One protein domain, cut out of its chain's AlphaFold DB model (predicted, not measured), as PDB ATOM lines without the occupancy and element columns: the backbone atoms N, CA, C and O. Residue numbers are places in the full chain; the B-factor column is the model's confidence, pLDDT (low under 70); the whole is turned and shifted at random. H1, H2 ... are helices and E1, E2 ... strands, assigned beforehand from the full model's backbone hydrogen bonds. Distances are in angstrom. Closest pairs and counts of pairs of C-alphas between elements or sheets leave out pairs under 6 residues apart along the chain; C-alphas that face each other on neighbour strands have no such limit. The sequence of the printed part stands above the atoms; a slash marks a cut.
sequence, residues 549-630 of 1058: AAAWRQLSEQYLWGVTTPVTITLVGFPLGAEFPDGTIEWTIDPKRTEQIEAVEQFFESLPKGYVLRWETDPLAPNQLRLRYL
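What this domain is: This is residues 549 to 630 of the 1058 residues of the protein "N-acetyltransferase domain-containing protein" of Candidatus Omnitrophica bacterium CG11_big_fil_rev_8_21_14_0_20_64_10 (UniProt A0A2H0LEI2). A strongly twisted four-stranded sheet has two helices, H1 and H2, over one face. The 82 printed residues hold, in order, H1 E1 E2 H2 E3 E4; the sheet, E2 E1 E4 E3, is mixed, and so is the class, helices and strands. The whole is compact, radius of gyration of the C-alphas 12.3 A, spanning 35 by 26 by 19 A.

Where its parts are: E1 is residues 567 to 572, E2 585 to 589, E3 613 to 618, E4 621 to 629, 20.3 A long. H1, residues 549 to 560, 15.2 A, begins at C-alpha (339.331, 234.032, 165.767); H2, residues 594 to 606, 18.2 A, ends at (348.273, 228.946, 165.186).

How they stand to each other: E1 and E4 are parallel, N 570 and O 625 2.8 A apart. Hairpins are E1 and E2, N 569 to O 587 2.7 A, and E3 and E4, N 616 to O 626 2.8 A. H1 and H2 touch, closest C-alphas Ala 549 and Phe 604, 6.7 A. O i to N i+4 pairs are within hydrogen-bond range throughout H2, 7 of 8 in H1.

The domain as a whole: The printed part has no cut; the E1 to E2 link is long, and pLDDT is under 70 in 22 residues, among them 572 to 585.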
ATOM      1  N   ALA A 549     339.892 233.363 166.943       75.81
ATOM      2  CA  ALA A 549     339.331 234.032 165.767       75.81
ATOM      3  C   ALA A 549     338.426 235.226 166.126       75.81
ATOM      4  O   ALA A 549     338.391 236.223 165.409       75.81
ATOM      5  N   ALA A 550     337.684 235.143 167.233       77.31
ATOM      6  CA  ALA A 550     336.861 236.251 167.706       77.31
ATOM      7  C   ALA A 550     337.704 237.349 168.385       77.31
ATOM      8  O   ALA A 550     337.403 238.526 168.220       77.31
ATOM      9  N   ALA A 551     338.789 236.985 169.075       78.19
ATOM     10  CA  ALA A 551     339.735 237.920 169.681       78.19
ATOM     11  C   ALA A 551     340.504 238.706 168.610       78.19
ATOM     12  O   ALA A 551     340.734 239.901 168.783       78.19
ATOM     13  N   TRP A 552     340.833 238.053 167.488       85.94
ATOM     14  CA  TRP A 552     341.377 238.704 166.299       85.94
ATOM     15  C   TRP A 552     340.401 239.719 165.699       85.94
ATOM     16  O   TRP A 552     340.772 240.875 165.521       85.94
ATOM     17  N   ARG A 553     339.141 239.329 165.453       83.25
ATOM     18  CA  ARG A 553     338.118 240.273 164.962       83.25
ATOM     19  C   ARG A 553     337.936 241.457 165.899       83.25
ATOM     20  O   ARG A 553     337.845 242.586 165.445       83.25
ATOM     21  N   GLN A 554     337.943 241.213 167.206       81.12
ATOM     22  CA  GLN A 554     337.856 242.287 168.186       81.12
ATOM     23  C   GLN A 554     339.057 243.241 168.094       81.12
ATOM     24  O   GLN A 554     338.866 244.453 168.111       81.12
ATOM     25  N   LEU A 555     340.281 242.715 167.962       82.69
ATOM     26  CA  LEU A 555     341.484 243.527 167.760       82.69
ATOM     27  C   LEU A 555     341.371 244.385 166.497       82.69
ATOM     28  O   LEU A 555     341.584 245.597 166.552       82.69
ATOM     29  N   SER A 556     341.031 243.764 165.368       83.19
ATOM     30  CA  SER A 556     340.999 244.439 164.075       83.19
ATOM     31  C   SER A 556     339.888 245.485 163.993       83.19
ATOM     32  O   SER A 556     340.144 246.605 163.551       83.19
ATOM     33  N   GLU A 557     338.687 245.165 164.475       84.19
ATOM     34  CA  GLU A 557     337.517 246.043 164.400       84.19
ATOM     35  C   GLU A 557     337.534 247.153 165.456       84.19
ATOM     36  O   GLU A 557     337.140 248.277 165.152       84.19
ATOM     37  N   GLN A 558     337.973 246.871 166.688       79.81
ATOM     38  CA  GLN A 558     337.869 247.836 167.793       79.81
ATOM     39  C   GLN A 558     339.138 248.659 168.001       79.81
ATOM     40  O   GLN A 558     339.044 249.812 168.414       79.81
ATOM     41  N   TYR A 559     340.313 248.084 167.738       76.31
ATOM     42  CA  TYR A 559     341.578 248.687 168.159       76.31
ATOM     43  C   TYR A 559     342.531 249.030 167.017       76.31
ATOM     44  O   TYR A 559     343.385 249.893 167.195       76.31
ATOM     45  N   LEU A 560     342.413 248.383 165.857       81.25
ATOM     46  CA  LEU A 560     343.243 248.702 164.688       81.25
ATOM     47  C   LEU A 560     342.488 249.531 163.642       81.25
ATOM     48  O   LEU A 560     343.114 250.265 162.873       81.25
ATOM     49  N   TRP A 561     341.154 249.470 163.620       81.88
ATOM     50  CA  TRP A 561     340.350 250.209 162.652       81.88
ATOM     51  C   TRP A 561     340.509 251.727 162.812       81.88
ATOM     52  O   TRP A 561     340.188 252.309 163.844       81.88
ATOM     53  N   GLY A 562     341.000 252.390 161.760       80.06
ATOM     54  CA  GLY A 562     341.197 253.844 161.740       80.06
ATOM     55  C   GLY A 562     342.399 254.350 162.550       80.06
ATOM     56  O   GLY A 562     342.662 255.555 162.547       80.06
ATOM     57  N   VAL A 563     343.164 253.466 163.197       80.31
ATOM     58  CA  VAL A 563     344.377 253.840 163.928       80.31
ATOM     59  C   VAL A 563     345.533 254.008 162.945       80.31
ATOM     60  O   VAL A 563     345.847 253.126 162.153       80.31
ATOM     61  N   THR A 564     346.165 255.182 162.968       81.12
ATOM     62  CA  THR A 564     347.261 255.532 162.041       81.12
ATOM     63  C   THR A 564     348.643 255.505 162.687       81.12
ATOM     64  O   THR A 564     349.639 255.701 161.985       81.12
ATOM     65  N   THR A 565     348.697 255.277 163.999       86.75
ATOM     66  CA  THR A 565     349.914 255.180 164.808       86.75
ATOM     67  C   THR A 565     350.237 253.723 165.134       86.75
ATOM     68  O   THR A 565     349.309 252.927 165.266       86.75
ATOM     69  N   PRO A 566     351.520 253.363 165.316       88.62
ATOM     70  CA  PRO A 566     351.890 252.030 165.775       88.62
ATOM     71  C   PRO A 566     351.226 251.675 167.111       88.62
ATOM     72  O   PRO A 566     351.140 252.516 168.009       88.62
ATOM     73  N   VAL A 567     350.781 250.426 167.224       86.00
ATOM     74  CA  VAL A 567     350.154 249.840 168.410       86.00
ATOM     75  C   VAL A 567     351.078 248.759 168.954       86.00
ATOM     76  O   VAL A 567     351.506 247.871 168.217       86.00
ATOM     77  N   THR A 568     351.404 248.819 170.241       87.81
ATOM     78  CA  THR A 568     352.203 247.790 170.913       87.81
ATOM     79  C   THR A 568     351.276 246.766 171.551       87.81
ATOM     80  O   THR A 568     350.476 247.101 172.417       87.81
ATOM     81  N   ILE A 569     351.387 245.515 171.115       84.44
ATOM     82  CA  ILE A 569     350.690 244.357 171.663       84.44
ATOM     83  C   ILE A 569     351.633 243.604 172.596       84.44
ATOM     84  O   ILE A 569     352.665 243.091 172.172       84.44
ATOM     85  N   THR A 570     351.258 243.493 173.859       82.94
ATOM     86  CA  THR A 570     351.995 242.747 174.876       82.94
ATOM     87  C   THR A 570     351.275 241.433 175.163       82.94
ATOM     88  O   THR A 570     350.145 241.431 175.653       82.94
ATOM     89  N   LEU A 571     351.912 240.301 174.878       73.81
ATOM     90  CA  LEU A 571     351.378 238.968 175.163       73.81
ATOM     91  C   LEU A 571     351.732 238.558 176.600       73.81
ATOM     92  O   LEU A 571     352.910 238.509 176.958       73.81
ATOM     93  N   VAL A 572     350.726 238.233 177.418       66.56
ATOM     94  CA  VAL A 572     350.906 237.895 178.842       66.56
ATOM     95  C   VAL A 572     350.299 236.522 179.162       66.56
ATOM     96  O   VAL A 572     349.094 236.317 178.997       66.56
ATOM     97  N   GLY A 573     351.121 235.598 179.685       56.59
ATOM     98  CA  GLY A 573     350.664 234.345 180.317       56.59
ATOM     99  C   GLY A 573     350.528 233.106 179.416       56.59
ATOM    100  O   GLY A 573     349.716 232.236 179.722       56.59
ATOM    101  N   PHE A 574     351.285 232.997 178.322       60.81
ATOM    102  CA  PHE A 574     351.277 231.809 177.451       60.81
ATOM    103  C   PHE A 574     352.230 230.715 177.994       60.81
ATOM    104  O   PHE A 574     353.361 231.046 178.338       60.81
ATOM    105  N   PRO A 575     351.809 229.436 178.113       44.75
ATOM    106  CA  PRO A 575     352.600 228.390 178.777       44.75
ATOM    107  C   PRO A 575     353.790 227.858 177.949       44.75
ATOM    108  O   PRO A 575     353.694 227.714 176.729       44.75
ATOM    109  N   LEU A 576     354.863 227.471 178.657       38.62
ATOM    110  CA  LEU A 576     356.053 226.751 178.170       38.62
ATOM    111  C   LEU A 576     355.704 225.586 177.226       38.62
ATOM    112  O   LEU A 576     355.062 224.617 177.637       38.62
ATOM    113  N   GLY A 577     356.188 225.649 175.982       42.19
ATOM    114  CA  GLY A 577     356.115 224.549 175.009       42.19
ATOM    115  C   GLY A 577     355.483 224.913 173.663       42.19
ATOM    116  O   GLY A 577     355.694 224.194 172.691       42.19
ATOM    117  N   ALA A 578     354.780 226.046 173.570       48.00
ATOM    118  CA  ALA A 578     354.791 226.810 172.322       48.00
ATOM    119  C   ALA A 578     356.196 227.425 172.176       48.00
ATOM    120  O   ALA A 578     356.878 227.592 173.184       48.00
ATOM    121  N   GLU A 579     356.663 227.755 170.974       45.03
ATOM    122  CA  GLU A 579     358.026 228.259 170.679       45.03
ATOM    123  C   GLU A 579     358.417 229.593 171.371       45.03
ATOM    124  O   GLU A 579     359.381 230.254 170.993       45.03
ATOM    125  N   PHE A 580     357.690 230.005 172.407       49.72
ATOM    126  CA  PHE A 580     357.812 231.262 173.120       49.72
ATOM    127  C   PHE A 580     358.304 230.995 174.555       49.72
ATOM    128  O   PHE A 580     357.534 230.527 175.395       49.72
ATOM    129  N   PRO A 581     359.592 231.237 174.855       37.12
ATOM    130  CA  PRO A 581     360.144 231.032 176.191       37.12
ATOM    131  C   PRO A 581     359.693 232.161 177.123       37.12
ATOM    132  O   PRO A 581     360.183 233.262 176.929       37.12
ATOM    133  N   ASP A 582     358.781 231.900 178.077       40.94
ATOM    134  CA  ASP A 582     358.419 232.637 179.324       40.94
ATOM    135  C   ASP A 582     358.657 234.163 179.424       40.94
ATOM    136  O   ASP A 582     358.791 234.751 180.499       40.94
ATOM    137  N   GLY A 583     358.670 234.842 178.292       48.56
ATOM    138  CA  GLY A 583     358.857 236.262 178.150       48.56
ATOM    139  C   GLY A 583     357.501 236.879 177.911       48.56
ATOM    140  O   GLY A 583     356.707 236.399 177.104       48.56
ATOM    141  N   THR A 584     357.250 237.986 178.588       58.22
ATOM    142  CA  THR A 584     356.289 238.947 178.064       58.22
ATOM    143  C   THR A 584     356.784 239.333 176.667       58.22
ATOM    144  O   THR A 584     357.856 239.926 176.546       58.22
ATOM    145  N   ILE A 585     356.083 238.911 175.611       69.81
ATOM    146  CA  ILE A 585     356.458 239.262 174.237       69.81
ATOM    147  C   ILE A 585     355.756 240.565 173.910       69.81
ATOM    148  O   ILE A 585     354.529 240.624 173.869       69.81
ATOM    149  N   GLU A 586     356.544 241.604 173.681       80.25
ATOM    150  CA  GLU A 586     356.053 242.870 173.159       80.25
ATOM    151  C   GLU A 586     356.248 242.903 171.649       80.25
ATOM    152  O   GLU A 586     357.361 242.765 171.138       80.25
ATOM    153  N   TRP A 587     355.154 243.111 170.928       83.44
ATOM    154  CA  TRP A 587     355.145 243.258 169.487       83.44
ATOM    155  C   TRP A 587     354.524 244.593 169.114       83.44
ATOM    156  O   TRP A 587     353.344 244.826 169.338       83.44
ATOM    157  N   THR A 588     355.312 245.493 168.532       87.38
ATOM    158  CA  THR A 588     354.769 246.737 167.975       87.38
ATOM    159  C   THR A 588     354.400 246.539 166.513       87.38
ATOM    160  O   THR A 588     355.255 246.175 165.705       87.38
ATOM    161  N   ILE A 589     353.133 246.786 166.191       86.12
ATOM    162  CA  ILE A 589     352.547 246.634 164.861       86.12
ATOM    163  C   ILE A 589     352.154 248.014 164.349       86.12
ATOM    164  O   ILE A 589     351.461 248.775 165.023       86.12
ATOM    165  N   ASP A 590     352.601 248.343 163.147       87.31
ATOM    166  CA  ASP A 590     352.123 249.484 162.381       87.31
ATOM    167  C   ASP A 590     350.877 249.051 161.586       87.31
ATOM    168  O   ASP A 590     351.011 248.238 160.666       87.31
ATOM    169  N   PRO A 591     349.674 249.588 161.880       81.94
ATOM    170  CA  PRO A 591     348.438 249.202 161.194       81.94
ATOM    171  C   PRO A 591     348.460 249.454 159.678       81.94
ATOM    172  O   PRO A 591     347.599 248.965 158.952       81.94
ATOM    173  N   LYS A 592     349.427 250.231 159.166       86.38
ATOM    174  CA  LYS A 592     349.590 250.478 157.725       86.38
ATOM    175  C   LYS A 592     350.400 249.398 157.011       86.38
ATOM    176  O   LYS A 592     350.447 249.399 155.781       86.38
ATOM    177  N   ARG A 593     351.070 248.509 157.749       87.31
ATOM    178  CA  ARG A 593     351.918 247.452 157.191       87.31
ATOM    179  C   ARG A 593     351.178 246.125 157.218       87.31
ATOM    180  O   ARG A 593     351.177 245.430 158.230       87.31
ATOM    181  N   THR A 594     350.591 245.759 156.081       84.50
ATOM    182  CA  THR A 594     349.812 244.520 155.921       84.50
ATOM    183  C   THR A 594     350.586 243.278 156.366       84.50
ATOM    184  O   THR A 594     350.038 242.446 157.071       84.50
ATOM    185  N   GLU A 595     351.888 243.211 156.073       85.00
ATOM    186  CA  GLU A 595     352.779 242.115 156.489       85.00
ATOM    187  C   GLU A 595     352.836 241.903 158.016       85.00
ATOM    188  O   GLU A 595     352.961 240.775 158.488       85.00
ATOM    189  N   GLN A 596     352.718 242.973 158.811       84.31
ATOM    190  CA  GLN A 596     352.728 242.881 160.273       84.31
ATOM    191  C   GLN A 596     351.360 242.455 160.813       84.31
ATOM    192  O   GLN A 596     351.295 241.727 161.797       84.31
ATOM    193  N   ILE A 597     350.279 242.870 160.149       81.94
ATOM    194  CA  ILE A 597     348.909 242.443 160.458       81.94
ATOM    195  C   ILE A 597     348.742 240.946 160.163       81.94
ATOM    196  O   ILE A 597     348.257 240.212 161.021       81.94
ATOM    197  N   GLU A 598     349.208 240.480 159.002       83.56
ATOM    198  CA  GLU A 598     349.156 239.068 158.596       83.56
ATOM    199  C   GLU A 598     349.926 238.163 159.565       83.56
ATOM    200  O   GLU A 598     349.469 237.073 159.901       83.56
ATOM    201  N   ALA A 599     351.076 238.616 160.067       80.94
ATOM    202  CA  ALA A 599     351.851 237.850 161.034       80.94
ATOM    203  C   ALA A 599     351.106 237.694 162.381       80.94
ATOM    204  O   ALA A 599     351.202 236.649 163.028       80.94
ATOM    205  N   VAL A 600     350.343 238.708 162.807       79.81
ATOM    206  CA  VAL A 600     349.503 238.629 164.015       79.81
ATOM    207  C   VAL A 600     348.324 237.692 163.775       79.81
ATOM    208  O   VAL A 600     348.030 236.853 164.622       79.81
ATOM    209  N   GLU A 601     347.679 237.781 162.613       83.94
ATOM    210  CA  GLU A 601     346.596 236.877 162.219       83.94
ATOM    211  C   GLU A 601     347.054 235.412 162.229       83.94
ATOM    212  O   GLU A 601     346.436 234.579 162.894       83.94
ATOM    213  N   GLN A 602     348.199 235.114 161.607       82.56
ATOM    214  CA  GLN A 602     348.812 233.781 161.618       82.56
ATOM    215  C   GLN A 602     349.120 233.293 163.037       82.56
ATOM    216  O   GLN A 602     348.917 232.116 163.343       82.56
ATOM    217  N   PHE A 603     349.557 234.185 163.934       83.75
ATOM    218  CA  PHE A 603     349.713 233.845 165.346       83.75
ATOM    219  C   PHE A 603     348.377 233.402 165.964       83.75
ATOM    220  O   PHE A 603     348.322 232.320 166.551       83.75
ATOM    221  N   PHE A 604     347.286 234.154 165.783       79.31
ATOM    222  CA  PHE A 604     345.962 233.770 166.296       79.31
ATOM    223  C   PHE A 604     345.425 232.472 165.679       79.31
ATOM    224  O   PHE A 604     344.779 231.693 166.382       79.31
ATOM    225  N   GLU A 605     345.703 232.216 164.399       79.62
ATOM    226  CA  GLU A 605     345.342 230.967 163.719       79.62
ATOM    227  C   GLU A 605     346.153 229.763 164.216       79.62
ATOM    228  O   GLU A 605     345.631 228.646 164.266       79.62
ATOM    229  N   SER A 606     347.405 229.987 164.625       76.69
ATOM    230  CA  SER A 606     348.273 228.946 165.186       76.69
ATOM    231  C   SER A 606     347.883 228.529 166.610       76.69
ATOM    232  O   SER A 606     348.258 227.443 167.061       76.69
ATOM    233  N   LEU A 607     347.103 229.352 167.327       71.62
ATOM    234  CA  LEU A 607     346.654 229.025 168.678       71.62
ATOM    235  C   LEU A 607     345.679 227.831 168.645       71.62
ATOM    236  O   LEU A 607     344.711 227.836 167.878       71.62
ATOM    237  N   PRO A 608     345.871 226.801 169.492       63.22
ATOM    238  CA  PRO A 608     345.011 225.627 169.460       63.22
ATOM    239  C   PRO A 608     343.534 225.955 169.715       63.22
ATOM    240  O   PRO A 608     343.158 226.889 170.431       63.22
ATOM    241  N   LYS A 609     342.649 225.124 169.156       54.88
ATOM    242  CA  LYS A 609     341.203 225.278 169.347       54.88
ATOM    243  C   LYS A 609     340.856 225.076 170.824       54.88
ATOM    244  O   LYS A 609     341.055 224.003 171.386       54.88
ATOM    245  N   GLY A 610     340.324 226.127 171.443       53.97
ATOM    246  CA  GLY A 610     339.860 226.122 172.827       53.97
ATOM    247  C   GLY A 610     340.464 227.208 173.709       53.97
ATOM    248  O   GLY A 610     340.065 227.267 174.864       53.97
ATOM    249  N   TYR A 611     341.392 228.022 173.210       63.44
ATOM    250  CA  TYR A 611     341.986 229.133 173.950       63.44
ATOM    251  C   TYR A 611     340.945 230.247 174.133       63.44
ATOM    252  O   TYR A 611     340.111 230.476 173.259       63.44
ATOM    253  N   VAL A 612     340.985 230.910 175.283       69.62
ATOM    254  CA  VAL A 612     340.139 232.056 175.618       69.62
ATOM    255  C   VAL A 612     341.089 233.216 175.858       69.62
ATOM    256  O   VAL A 612     342.081 233.040 176.567       69.62
ATOM    257  N   LEU A 613     340.842 234.360 175.229       74.19
ATOM    258  CA  LEU A 613     341.758 235.502 175.225       74.19
ATOM    259  C   LEU A 613     341.007 236.772 175.621       74.19
ATOM    260  O   LEU A 613     339.823 236.904 175.322       74.19
ATOM    261  N   ARG A 614     341.689 237.713 176.280       78.69
ATOM    262  CA  ARG A 614     341.132 239.033 176.602       78.69
ATOM    263  C   ARG A 614     342.138 240.132 176.335       78.69
ATOM    264  O   ARG A 614     343.296 240.033 176.728       78.69
ATOM    265  N   TRP A 615     341.646 241.185 175.700       80.31
ATOM    266  CA  TRP A 615     342.358 242.441 175.541       80.31
ATOM    267  C   TRP A 615     342.192 243.299 176.796       80.31
ATOM    268  O   TRP A 615     341.080 243.475 177.295       80.31
ATOM    269  N   GLU A 616     343.299 243.831 177.297       79.44
ATOM    270  CA  GLU A 616     343.353 244.872 178.319       79.44
ATOM    271  C   GLU A 616     344.039 246.093 177.689       79.44
ATOM    272  O   GLU A 616     345.151 245.987 177.174       79.44
ATOM    273  N   THR A 617     343.384 247.250 177.683       78.00
ATOM    274  CA  THR A 617     344.013 248.517 177.289       78.00
ATOM    275  C   THR A 617     344.766 249.102 178.477       78.00
ATOM    276  O   THR A 617     344.275 249.052 179.607       78.00
ATOM    277  N   ASP A 618     345.945 249.681 178.245       75.69
ATOM    278  CA  ASP A 618     346.588 250.498 179.273       75.69
ATOM    279  C   ASP A 618     345.932 251.895 179.284       75.69
ATOM    280  O   ASP A 618     346.024 252.622 178.289       75.69
ATOM    281  N   PRO A 619     345.255 252.309 180.373       68.75
ATOM    282  CA  PRO A 619     344.588 253.608 180.425       68.75
ATOM    283  C   PRO A 619     345.568 254.786 180.328       68.75
ATOM    284  O   PRO A 619     345.155 255.891 179.978       68.75
ATOM    285  N   LEU A 620     346.856 254.570 180.622       74.56
ATOM    286  CA  LEU A 620     347.908 255.585 180.520       74.56
ATOM    287  C   LEU A 620     348.619 255.565 179.160       74.56
ATOM    288  O   LEU A 620     349.284 256.537 178.801       74.56
ATOM    289  N   ALA A 621     348.464 254.487 178.393       81.19
ATOM    290  CA  ALA A 621     349.048 254.326 177.072       81.19
ATOM    291  C   ALA A 621     348.020 253.664 176.136       81.19
ATOM    292  O   ALA A 621     348.095 252.463 175.900       81.19
ATOM    293  N   PRO A 622     347.078 254.426 175.546       75.44
ATOM    294  CA  PRO A 622     345.987 253.866 174.734       75.44
ATOM    295  C   PRO A 622     346.465 253.123 173.474       75.44
ATOM    296  O   PRO A 622     345.712 252.346 172.896       75.44
ATOM    297  N   ASN A 623     347.726 253.323 173.074       81.81
ATOM    298  CA  ASN A 623     348.380 252.588 171.989       81.81
ATOM    299  C   ASN A 623     349.067 251.293 172.469       81.81
ATOM    300  O   ASN A 623     349.765 250.651 171.685       81.81
ATOM    301  N   GLN A 624     348.921 250.924 173.742       84.75
ATOM    302  CA  GLN A 624     349.408 249.677 174.320       84.75
ATOM    303  C   GLN A 624     348.223 248.775 174.665       84.75
ATOM    304  O   GLN A 624     347.363 249.107 175.485       84.75
ATOM    305  N   LEU A 625     348.198 247.612 174.025       83.75
ATOM    306  CA  LEU A 625     347.203 246.572 174.224       83.75
ATOM    307  C   LEU A 625     347.889 245.367 174.844       83.75
ATOM    308  O   LEU A 625     348.879 244.872 174.319       83.75
ATOM    309  N   ARG A 626     347.350 244.844 175.936       81.94
ATOM    310  CA  ARG A 626     347.819 243.593 176.525       81.94
ATOM    311  C   ARG A 626     346.848 242.487 176.145       81.94
ATOM    312  O   ARG A 626     345.664 242.563 176.463       81.94
ATOM    313  N   LEU A 627     347.335 241.462 175.453       77.25
ATOM    314  CA  LEU A 627     346.578 240.240 175.212       77.25
ATOM    315  C   LEU A 627     346.882 239.260 176.331       77.25
ATOM    316  O   LEU A 627     347.975 238.685 176.401       77.25
ATOM    317  N   ARG A 628     345.902 239.049 177.198       70.06
ATOM    318  CA  ARG A 628     346.010 238.085 178.277       70.06
ATOM    319  C   ARG A 628     345.387 236.767 177.868       70.06
ATOM    320  O   ARG A 628     344.247 236.708 177.396       70.06
ATOM    321  N   TYR A 629     346.137 235.698 178.086       59.88
ATOM    322  CA  TYR A 629     345.597 234.354 178.021       59.88
ATOM    323  C   TYR A 629     344.652 234.107 179.206       59.88
ATOM    324  O   TYR A 629     345.031 234.322 180.354       59.88
ATOM    325  N   LEU A 630     343.418 233.672 178.930       58.88
ATOM    326  CA  LEU A 630     342.389 233.419 179.947       58.88
ATOM    327  C   LEU A 630     342.064 231.936 180.153       58.88
ATOM    328  O   LEU A 630     341.463 231.597 181.169       58.88
TER     329      LEU A 630